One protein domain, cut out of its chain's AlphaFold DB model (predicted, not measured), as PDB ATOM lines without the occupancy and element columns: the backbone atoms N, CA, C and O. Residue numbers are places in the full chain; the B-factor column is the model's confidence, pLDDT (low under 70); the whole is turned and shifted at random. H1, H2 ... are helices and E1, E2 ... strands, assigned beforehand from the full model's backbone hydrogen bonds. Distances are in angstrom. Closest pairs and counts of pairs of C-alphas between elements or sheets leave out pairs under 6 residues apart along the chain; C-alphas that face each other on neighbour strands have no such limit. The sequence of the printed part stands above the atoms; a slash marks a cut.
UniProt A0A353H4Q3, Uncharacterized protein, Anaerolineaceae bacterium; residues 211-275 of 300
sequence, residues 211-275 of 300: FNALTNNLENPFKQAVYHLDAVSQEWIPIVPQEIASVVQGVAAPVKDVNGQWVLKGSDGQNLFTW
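What this domain is: This is residues 211 to 275 of the 300 residues of an uncharacterized protein of Anaerolineaceae bacterium (UniProt A0A353H4Q3). What shape do these atoms make? Two small strand lobes follow each other along the longest axis: a three-strand meander, E1, E2 and E3, each strand the antiparallel neighbour of the one before, and a two-strand hairpin, E4 and E5. The short helix H1 sits off to one side on the connection between them, and the two lobes come near each other at a single pair of C-alphas. What are the make-up and size? The printed part has 65 residues, with one named helix and five named strands in the order E1 E2 E3 H1 E4 E5; the class is mixed, helices and strands, with under half of the residues in named elements. It is only just compact, close to loose, with a radius of gyration of the C-alphas of 12.5 A and spans of 36 by 25 by 18 A.

How they stand to each other: How is the larger sheet joined? E2, residues 225 to 230, is the inner strand, and E1, residues 217 to 219, is an edge strand antiparallel to it at 158 degrees, with N 218 and O 227 2.8 A apart. E3, residues 235 to 238, is the other edge strand, antiparallel to E2 at 147 degrees, with N 228 and O 237 2.8 A apart. E1 and E2 form a hairpin, as do E2 and E3. What lies beyond it? E4, residues 262 to 265, and E5, residues 271 to 274, form an antiparallel hairpin at 158 degrees, with N 264 and O 273 2.8 A apart. The closest C-alphas of E3 and E4, those of Pro 238 and Trp 262, are 7.5 A apart, while E2 and E4 are apart. Where is the helix? H1, residues 242 to 247, is not on the sheet of E1, E2 and E3 and is apart from E5. In its backbone 1 of 2 O i to N i+4 pairs is within hydrogen-bond range.

Where its parts are: Where do the first and last strands lie? E1 begins at C-alpha 217, (-22.297, -11.938, -31.248), and E5 ends at C-alpha 274, (-33.471, -14.248, -46.764). Which elements are longer? From first to last C-alpha, E2 is 13.6 A, E4 9.8 A, E3 9.6 A and H1 8.8 A; H1 begins at C-alpha 242, (-36.455, -17.874, -31.966).

The domain as a whole: How far does it reach? The two C-alphas farthest apart, those of Leu 214 and Asp 268, are 35.8 A apart, and the printed part has no cut. Which link is long? H1 to E4 has 14 residues, 248 to 261, of which 255 to 256 pair antiparallel with 262 to 263 of E4. Where is confidence low? The model's pLDDT is under 70 at residues 213 to 214, 221 to 222 and 248 to 252.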
ATOM      1  N   PHE A 211     -20.482  -5.392 -31.229       76.12
ATOM      2  CA  PHE A 211     -19.884  -6.702 -30.993       76.12
ATOM      3  C   PHE A 211     -19.778  -7.011 -29.497       76.12
ATOM      4  O   PHE A 211     -19.127  -6.289 -28.744       76.12
ATOM      5  N   ASN A 212     -20.391  -8.114 -29.081       70.62
ATOM      6  CA  ASN A 212     -20.240  -8.716 -27.769       70.62
ATOM      7  C   ASN A 212     -19.157  -9.803 -27.827       70.62
ATOM      8  O   ASN A 212     -19.402 -10.929 -28.268       70.62
ATOM      9  N   ALA A 213     -17.961  -9.458 -27.348       66.56
ATOM     10  CA  ALA A 213     -16.795 -10.340 -27.343       66.56
ATOM     11  C   ALA A 213     -16.908 -11.536 -26.377       66.56
ATOM     12  O   ALA A 213     -16.159 -12.497 -26.518       66.56
ATOM     13  N   LEU A 214     -17.833 -11.514 -25.407       68.94
ATOM     14  CA  LEU A 214     -18.056 -12.653 -24.505       68.94
ATOM     15  C   LEU A 214     -18.857 -13.762 -25.187       68.94
ATOM     16  O   LEU A 214     -18.653 -14.942 -24.912       68.94
ATOM     17  N   THR A 215     -19.785 -13.383 -26.064       76.00
ATOM     18  CA  THR A 215     -20.687 -14.317 -26.748       76.00
ATOM     19  C   THR A 215     -20.344 -14.510 -28.221       76.00
ATOM     20  O   THR A 215     -21.003 -15.297 -28.894       76.00
ATOM     21  N   ASN A 216     -19.351 -13.778 -28.733       82.38
ATOM     22  CA  ASN A 216     -19.034 -13.662 -30.155       82.38
ATOM     23  C   ASN A 216     -20.234 -13.241 -31.013       82.38
ATOM     24  O   ASN A 216     -20.389 -13.727 -32.128       82.38
ATOM     25  N   ASN A 217     -21.094 -12.348 -30.515       85.88
ATOM     26  CA  ASN A 217     -22.297 -11.938 -31.248       85.88
ATOM     27  C   ASN A 217     -22.232 -10.478 -31.691       85.88
ATOM     28  O   ASN A 217     -21.722  -9.640 -30.957       85.88
ATOM     29  N   LEU A 218     -22.812 -10.157 -32.847       82.06
ATOM     30  CA  LEU A 218     -23.265  -8.797 -33.133       82.06
ATOM     31  C   LEU A 218     -24.681  -8.637 -32.602       82.06
ATOM     32  O   LEU A 218     -25.571  -9.412 -32.951       82.06
ATOM     33  N   GLU A 219     -24.882  -7.627 -31.772       79.50
ATOM     34  CA  GLU A 219     -26.160  -7.292 -31.162       79.50
ATOM     35  C   GLU A 219     -26.748  -6.034 -31.800       79.50
ATOM     36  O   GLU A 219     -26.021  -5.092 -32.125       79.50
ATOM     37  N   ASN A 220     -28.072  -6.009 -31.958       71.75
ATOM     38  CA  ASN A 220     -28.798  -4.798 -32.336       71.75
ATOM     39  C   ASN A 220     -28.899  -3.817 -31.141       71.75
ATOM     40  O   ASN A 220     -28.551  -4.179 -30.010       71.75
ATOM     41  N   PRO A 221     -29.440  -2.599 -31.333       66.88
ATOM     42  CA  PRO A 221     -29.614  -1.625 -30.248       66.88
ATOM     43  C   PRO A 221     -30.493  -2.110 -29.077       66.88
ATOM     44  O   PRO A 221     -30.456  -1.539 -27.993       66.88
ATOM     45  N   PHE A 222     -31.259  -3.191 -29.258       66.56
ATOM     46  CA  PHE A 222     -32.077  -3.819 -28.215       66.56
ATOM     47  C   PHE A 222     -31.369  -4.985 -27.502       66.56
ATOM     48  O   PHE A 222     -32.027  -5.744 -26.793       66.56
ATOM     49  N   LYS A 223     -30.048  -5.149 -27.684       72.94
ATOM     50  CA  LYS A 223     -29.238  -6.245 -27.110       72.94
ATOM     51  C   LYS A 223     -29.672  -7.642 -27.555       72.94
ATOM     52  O   LYS A 223     -29.421  -8.635 -26.874       72.94
ATOM     53  N   GLN A 224     -30.318  -7.739 -28.713       76.44
ATOM     54  CA  GLN A 224     -30.654  -9.022 -29.318       76.44
ATOM     55  C   GLN A 224     -29.545  -9.430 -30.279       76.44
ATOM     56  O   GLN A 224     -29.130  -8.634 -31.123       76.44
ATOM     57  N   ALA A 225     -29.082 -10.673 -30.168       82.69
ATOM     58  CA  ALA A 225     -28.052 -11.214 -31.043       82.69
ATOM     59  C   ALA A 225     -28.597 -11.405 -32.471       82.69
ATOM     60  O   ALA A 225     -29.603 -12.083 -32.678       82.69
ATOM     61  N   VAL A 226     -27.922 -10.801 -33.447       82.69
ATOM     62  CA  VAL A 226     -28.293 -10.810 -34.872       82.69
ATOM     63  C   VAL A 226     -27.336 -11.673 -35.687       82.69
ATOM     64  O   VAL A 226     -27.775 -12.401 -36.574       82.69
ATOM     65  N   TYR A 227     -26.041 -11.626 -35.372       88.06
ATOM     66  CA  TYR A 227     -25.016 -12.472 -35.984       88.06
ATOM     67  C   TYR A 227     -24.142 -13.103 -34.906       88.06
ATOM     68  O   TYR A 227     -23.975 -12.525 -33.836       88.06
ATOM     69  N   HIS A 228     -23.553 -14.251 -35.216       89.75
ATOM     70  CA  HIS A 228     -22.516 -14.918 -34.443       89.75
ATOM     71  C   HIS A 228     -21.240 -15.013 -35.287       89.75
ATOM     72  O   HIS A 228     -21.315 -15.354 -36.469       89.75
ATOM     73  N   LEU A 229     -20.077 -14.715 -34.709       87.00
ATOM     74  CA  LEU A 229     -18.795 -14.923 -35.375       87.00
ATOM     75  C   LEU A 229     -18.423 -16.399 -35.308       87.00
ATOM     76  O   LEU A 229     -18.112 -16.919 -34.234       87.00
ATOM     77  N   ASP A 230     -18.383 -17.059 -36.458       87.06
ATOM     78  CA  ASP A 230     -17.853 -18.410 -36.530       87.06
ATOM     79  C   ASP A 230     -16.327 -18.388 -36.416       87.06
ATOM     80  O   ASP A 230     -15.615 -17.826 -37.251       87.06
ATOM     81  N   ALA A 231     -15.816 -19.014 -35.357       77.81
ATOM     82  CA  ALA A 231     -14.400 -18.970 -35.016       77.81
ATOM     83  C   ALA A 231     -13.499 -19.661 -36.057       77.81
ATOM     84  O   ALA A 231     -12.316 -19.329 -36.149       77.81
ATOM     85  N   VAL A 232     -14.036 -20.606 -36.838       83.25
ATOM     86  CA  VAL A 232     -13.265 -21.387 -37.817       83.25
ATOM     87  C   VAL A 232     -13.195 -20.668 -39.160       83.25
ATOM     88  O   VAL A 232     -12.113 -20.513 -39.721       83.25
ATOM     89  N   SER A 233     -14.337 -20.227 -39.680       84.38
ATOM     90  CA  SER A 233     -14.442 -19.545 -40.973       84.38
ATOM     91  C   SER A 233     -14.148 -18.050 -40.902       84.38
ATOM     92  O   SER A 233     -13.913 -17.449 -41.947       84.38
ATOM     93  N   GLN A 234     -14.121 -17.464 -39.697       83.75
ATOM     94  CA  GLN A 234     -13.988 -16.018 -39.490       83.75
ATOM     95  C   GLN A 234     -15.068 -15.247 -40.260       83.75
ATOM     96  O   GLN A 234     -14.790 -14.258 -40.937       83.75
ATOM     97  N   GLU A 235     -16.312 -15.720 -40.171       87.88
ATOM     98  CA  GLU A 235     -17.458 -15.116 -40.839       87.88
ATOM     99  C   GLU A 235     -18.608 -14.819 -39.862       87.88
ATOM    100  O   GLU A 235     -18.878 -15.584 -38.936       87.88
ATOM    101  N   TRP A 236     -19.311 -13.704 -40.091       87.06
ATOM    102  CA  TRP A 236     -20.557 -13.373 -39.401       87.06
ATOM    103  C   TRP A 236     -21.716 -14.219 -39.939       87.06
ATOM    104  O   TRP A 236     -22.256 -13.947 -41.016       87.06
ATOM    105  N   ILE A 237     -22.126 -15.222 -39.167       90.31
ATOM    106  CA  ILE A 237     -23.273 -16.077 -39.474       90.31
ATOM    107  C   ILE A 237     -24.522 -15.476 -38.823       90.31
ATOM    108  O   ILE A 237     -24.527 -15.265 -37.610       90.31
ATOM    109  N   PRO A 238     -25.597 -15.196 -39.575       88.75
ATOM    110  CA  PRO A 238     -26.823 -14.692 -38.982       88.75
ATOM    111  C   PRO A 238     -27.422 -15.685 -37.985       88.75
ATOM    112  O   PRO A 238     -27.382 -16.896 -38.185       88.75
ATOM    113  N   ILE A 239     -28.037 -15.175 -36.929       86.50
ATOM    114  CA  ILE A 239     -28.779 -15.981 -35.966       86.50
ATOM    115  C   ILE A 239     -30.233 -16.049 -36.431       86.50
ATOM    116  O   ILE A 239     -30.829 -15.039 -36.807       86.50
ATOM    117  N   VAL A 240     -30.813 -17.252 -36.423       81.38
ATOM    118  CA  VAL A 240     -32.243 -17.439 -36.698       81.38
ATOM    119  C   VAL A 240     -33.029 -16.974 -35.468       81.38
ATOM    120  O   VAL A 240     -32.846 -17.564 -34.401       81.38
ATOM    121  N   PRO A 241     -33.906 -15.959 -35.583       72.94
ATOM    122  CA  PRO A 241     -34.756 -15.533 -34.477       72.94
ATOM    123  C   PRO A 241     -35.589 -16.699 -33.942       72.94
ATOM    124  O   PRO A 241     -36.091 -17.525 -34.715       72.94
ATOM    125  N   GLN A 242     -35.757 -16.767 -32.622       72.31
ATOM    126  CA  GLN A 242     -36.455 -17.874 -31.966       72.31
ATOM    127  C   GLN A 242     -37.908 -17.998 -32.449       72.31
ATOM    128  O   GLN A 242     -38.429 -19.105 -32.573       72.31
ATOM    129  N   GLU A 243     -38.543 -16.881 -32.791       70.81
ATOM    130  CA  GLU A 243     -39.888 -16.817 -33.354       70.81
ATOM    131  C   GLU A 243     -39.952 -17.563 -34.691       70.81
ATOM    132  O   GLU A 243     -40.861 -18.359 -34.904       70.81
ATOM    133  N   ILE A 244     -38.952 -17.391 -35.560       70.88
ATOM    134  CA  ILE A 244     -38.865 -18.102 -36.843       70.88
ATOM    135  C   ILE A 244     -38.554 -19.583 -36.602       70.88
ATOM    136  O   ILE A 244     -39.233 -20.452 -37.150       70.88
ATOM    137  N   ALA A 245     -37.588 -19.883 -35.729       71.75
ATOM    138  CA  ALA A 245     -37.231 -21.258 -35.378       71.75
ATOM    139  C   ALA A 245     -38.409 -22.042 -34.764       71.75
ATOM    140  O   ALA A 245     -38.503 -23.255 -34.931       71.75
ATOM    141  N   SER A 246     -39.326 -21.358 -34.071       72.69
ATOM    142  CA  SER A 246     -40.499 -21.984 -33.452       72.69
ATOM    143  C   SER A 246     -41.577 -22.404 -34.455       72.69
ATOM    144  O   SER A 246     -42.321 -23.351 -34.195       72.69
ATOM    145  N   VAL A 247     -41.656 -21.725 -35.604       70.06
ATOM    146  CA  VAL A 247     -42.690 -21.960 -36.626       70.06
ATOM    147  C   VAL A 247     -42.185 -22.887 -37.728       70.06
ATOM    148  O   VAL A 247     -42.969 -23.614 -38.337       70.06
ATOM    149  N   VAL A 248     -40.875 -22.904 -37.971       68.94
ATOM    150  CA  VAL A 248     -40.274 -23.729 -39.013       68.94
ATOM    151  C   VAL A 248     -39.536 -24.904 -38.366       68.94
ATOM    152  O   VAL A 248     -38.447 -24.750 -37.826       68.94
ATOM    153  N   GLN A 249     -40.136 -26.098 -38.387       62.34
ATOM    154  CA  GLN A 249     -39.511 -27.305 -37.831       62.34
ATOM    155  C   GLN A 249     -38.587 -27.995 -38.844       62.34
ATOM    156  O   GLN A 249     -38.928 -28.118 -40.017       62.34
ATOM    157  N   GLY A 250     -37.437 -28.499 -38.378       63.06
ATOM    158  CA  GLY A 250     -36.522 -29.319 -39.189       63.06
ATOM    159  C   GLY A 250     -35.606 -28.542 -40.141       63.06
ATOM    160  O   GLY A 250     -35.114 -29.110 -41.114       63.06
ATOM    161  N   VAL A 251     -35.386 -27.253 -39.884       63.41
ATOM    162  CA  VAL A 251     -34.579 -26.368 -40.738       63.41
ATOM    163  C   VAL A 251     -33.095 -26.509 -40.444       63.41
ATOM    164  O   VAL A 251     -32.691 -26.640 -39.288       63.41
ATOM    165  N   ALA A 252     -32.284 -26.438 -41.497       65.94
ATOM    166  CA  ALA A 252     -30.836 -26.345 -41.376       65.94
ATOM    167  C   ALA A 252     -30.407 -24.947 -40.898       65.94
ATOM    168  O   ALA A 252     -31.173 -23.985 -40.975       65.94
ATOM    169  N   ALA A 253     -29.159 -24.837 -40.434       81.62
ATOM    170  CA  ALA A 253     -28.519 -23.549 -40.181       81.62
ATOM    171  C   ALA A 253     -28.572 -22.647 -41.437       81.62
ATOM    172  O   ALA A 253     -28.683 -23.167 -42.553       81.62
ATOM    173  N   PRO A 254     -28.488 -21.312 -41.284       87.75
ATOM    174  CA  PRO A 254     -28.397 -20.394 -42.416       87.75
ATOM    175  C   PRO A 254     -27.290 -20.815 -43.385       87.75
ATOM    176  O   PRO A 254     -26.222 -21.257 -42.968       87.75
ATOM    177  N   VAL A 255     -27.542 -20.671 -44.684       88.38
ATOM    178  CA  VAL A 255     -26.584 -20.978 -45.756       88.38
ATOM    179  C   VAL A 255     -26.537 -19.834 -46.754       88.38
ATOM    180  O   VAL A 255     -27.501 -19.089 -46.885       88.38
ATOM    181  N   LYS A 256     -25.441 -19.699 -47.498       87.25
ATOM    182  CA  LYS A 256     -25.387 -18.753 -48.616       87.25
ATOM    183  C   LYS A 256     -26.060 -19.325 -49.859       87.25
ATOM    184  O   LYS A 256     -25.915 -20.509 -50.173       87.25
ATOM    185  N   ASP A 257     -26.796 -18.483 -50.568       84.38
ATOM    186  CA  ASP A 257     -27.292 -18.783 -51.905       84.38
ATOM    187  C   ASP A 257     -26.206 -18.574 -52.980       84.38
ATOM    188  O   ASP A 257     -25.042 -18.294 -52.683       84.38
ATOM    189  N   VAL A 258     -26.582 -18.724 -54.253       86.44
ATOM    190  CA  VAL A 258     -25.662 -18.588 -55.399       86.44
ATOM    191  C   VAL A 258     -25.067 -17.184 -55.553       86.44
ATOM    192  O   VAL A 258     -24.052 -17.036 -56.229       86.44
ATOM    193  N   ASN A 259     -25.671 -16.173 -54.926       82.75
ATOM    194  CA  ASN A 259     -25.215 -14.786 -54.941       82.75
ATOM    195  C   ASN A 259     -24.422 -14.427 -53.674       82.75
ATOM    196  O   ASN A 259     -24.021 -13.278 -53.502       82.75
ATOM    197  N   GLY A 260     -24.196 -15.394 -52.778       81.75
ATOM    198  CA  GLY A 260     -23.523 -15.172 -51.503       81.75
ATOM    199  C   GLY A 260     -24.419 -14.564 -50.420       81.75
ATOM    200  O   GLY A 260     -23.904 -14.199 -49.365       81.75
ATOM    201  N   GLN A 261     -25.733 -14.464 -50.649       82.94
ATOM    202  CA  GLN A 261     -26.681 -13.929 -49.677       82.94
ATOM    203  C   GLN A 261     -27.109 -15.019 -48.695       82.94
ATOM    204  O   GLN A 261     -27.403 -16.148 -49.090       82.94
ATOM    205  N   TRP A 262     -27.168 -14.689 -47.405       84.81
ATOM    206  CA  TRP A 262     -27.649 -15.622 -46.393       84.81
ATOM    207  C   TRP A 262     -29.144 -15.903 -46.571       84.81
ATOM    208  O   TRP A 262     -29.966 -14.986 -46.641       84.81
ATOM    209  N   VAL A 263     -29.492 -17.187 -46.588       85.31
ATOM    210  CA  VAL A 263     -30.853 -17.709 -46.697       85.31
ATOM    211  C   VAL A 263     -31.073 -18.866 -45.728       85.31
ATOM    212  O   VAL A 263     -30.160 -19.625 -45.401       85.31
ATOM    213  N   LEU A 264     -32.307 -19.007 -45.259       83.50
ATOM    214  CA  LEU A 264     -32.759 -20.148 -44.478       83.50
ATOM    215  C   LEU A 264     -33.548 -21.055 -45.412       83.50
ATOM    216  O   LEU A 264     -34.535 -20.610 -46.003       83.50
ATOM    217  N   LYS A 265     -33.123 -22.310 -45.563       82.19
ATOM    218  CA  LYS A 265     -33.764 -23.260 -46.479       82.19
ATOM    219  C   LYS A 265     -34.592 -24.295 -45.740       82.19
ATOM    220  O   LYS A 265     -34.126 -24.872 -44.762       82.19
ATOM    221  N   GLY A 266     -35.788 -24.558 -46.251       77.44
ATOM    222  CA  GLY A 266     -36.636 -25.651 -45.795       77.44
ATOM    223  C   GLY A 266     -36.046 -27.015 -46.137       77.44
ATOM    224  O   GLY A 266     -35.108 -27.135 -46.928       77.44
ATOM    225  N   SER A 267     -36.626 -28.070 -45.565       78.25
ATOM    226  CA  SER A 267     -36.241 -29.459 -45.849       78.25
ATOM    227  C   SER A 267     -36.448 -29.864 -47.316       78.25
ATOM    228  O   SER A 267     -35.853 -30.829 -47.783       78.25
ATOM    229  N   ASP A 268     -37.293 -29.132 -48.040       80.25
ATOM    230  CA  ASP A 268     -37.547 -29.256 -49.477       80.25
ATOM    231  C   ASP A 268     -36.557 -28.452 -50.347       80.25
ATOM    232  O   ASP A 268     -36.641 -28.475 -51.575       80.25
ATOM    233  N   GLY A 269     -35.611 -27.743 -49.720       77.19
ATOM    234  CA  GLY A 269     -34.603 -26.916 -50.378       77.19
ATOM    235  C   GLY A 269     -35.081 -25.522 -50.793       77.19
ATOM    236  O   GLY A 269     -34.279 -24.774 -51.359       77.19
ATOM    237  N   GLN A 270     -36.337 -25.152 -50.515       81.25
ATOM    238  CA  GLN A 270     -36.871 -23.822 -50.819       81.25
ATOM    239  C   GLN A 270     -36.359 -22.772 -49.833       81.25
ATOM    240  O   GLN A 270     -36.165 -23.057 -48.651       81.25
ATOM    241  N   ASN A 271     -36.173 -21.537 -50.302       80.62
ATOM    242  CA  ASN A 271     -35.813 -20.417 -49.433       80.62
ATOM    243  C   ASN A 271     -37.040 -20.001 -48.611       80.62
ATOM    244  O   ASN A 271     -38.036 -19.539 -49.160       80.62
ATOM    245  N   LEU A 272     -36.949 -20.152 -47.296       75.81
ATOM    246  CA  LEU A 272     -37.979 -19.747 -46.341       75.81
ATOM    247  C   LEU A 272     -37.754 -18.329 -45.830       75.81
ATOM    248  O   LEU A 272     -38.701 -17.624 -45.497       75.81
ATOM    249  N   PHE A 273     -36.489 -17.922 -45.753       75.00
ATOM    250  CA  PHE A 273     -36.096 -16.605 -45.289       75.00
ATOM    251  C   PHE A 273     -34.810 -16.168 -45.984       75.00
ATOM    252  O   PHE A 273     -33.953 -16.997 -46.284       75.00
ATOM    253  N   THR A 274     -34.669 -14.866 -46.198       76.12
ATOM    254  CA  THR A 274     -33.471 -14.248 -46.764       76.12
ATOM    255  C   THR A 274     -33.074 -13.087 -45.867       76.12
ATOM    256  O   THR A 274     -33.899 -12.216 -45.585       76.12
ATOM    257  N   TRP A 275     -31.817 -13.052 -45.427       70.50
ATOM    258  CA  TRP A 275     -31.314 -11.924 -44.648       70.50
ATOM    259  C   TRP A 275     -31.032 -10.744 -45.574       70.50
ATOM    260  O   TRP A 275     -30.254 -10.850 -46.525       70.50
TER     261      TRP A 275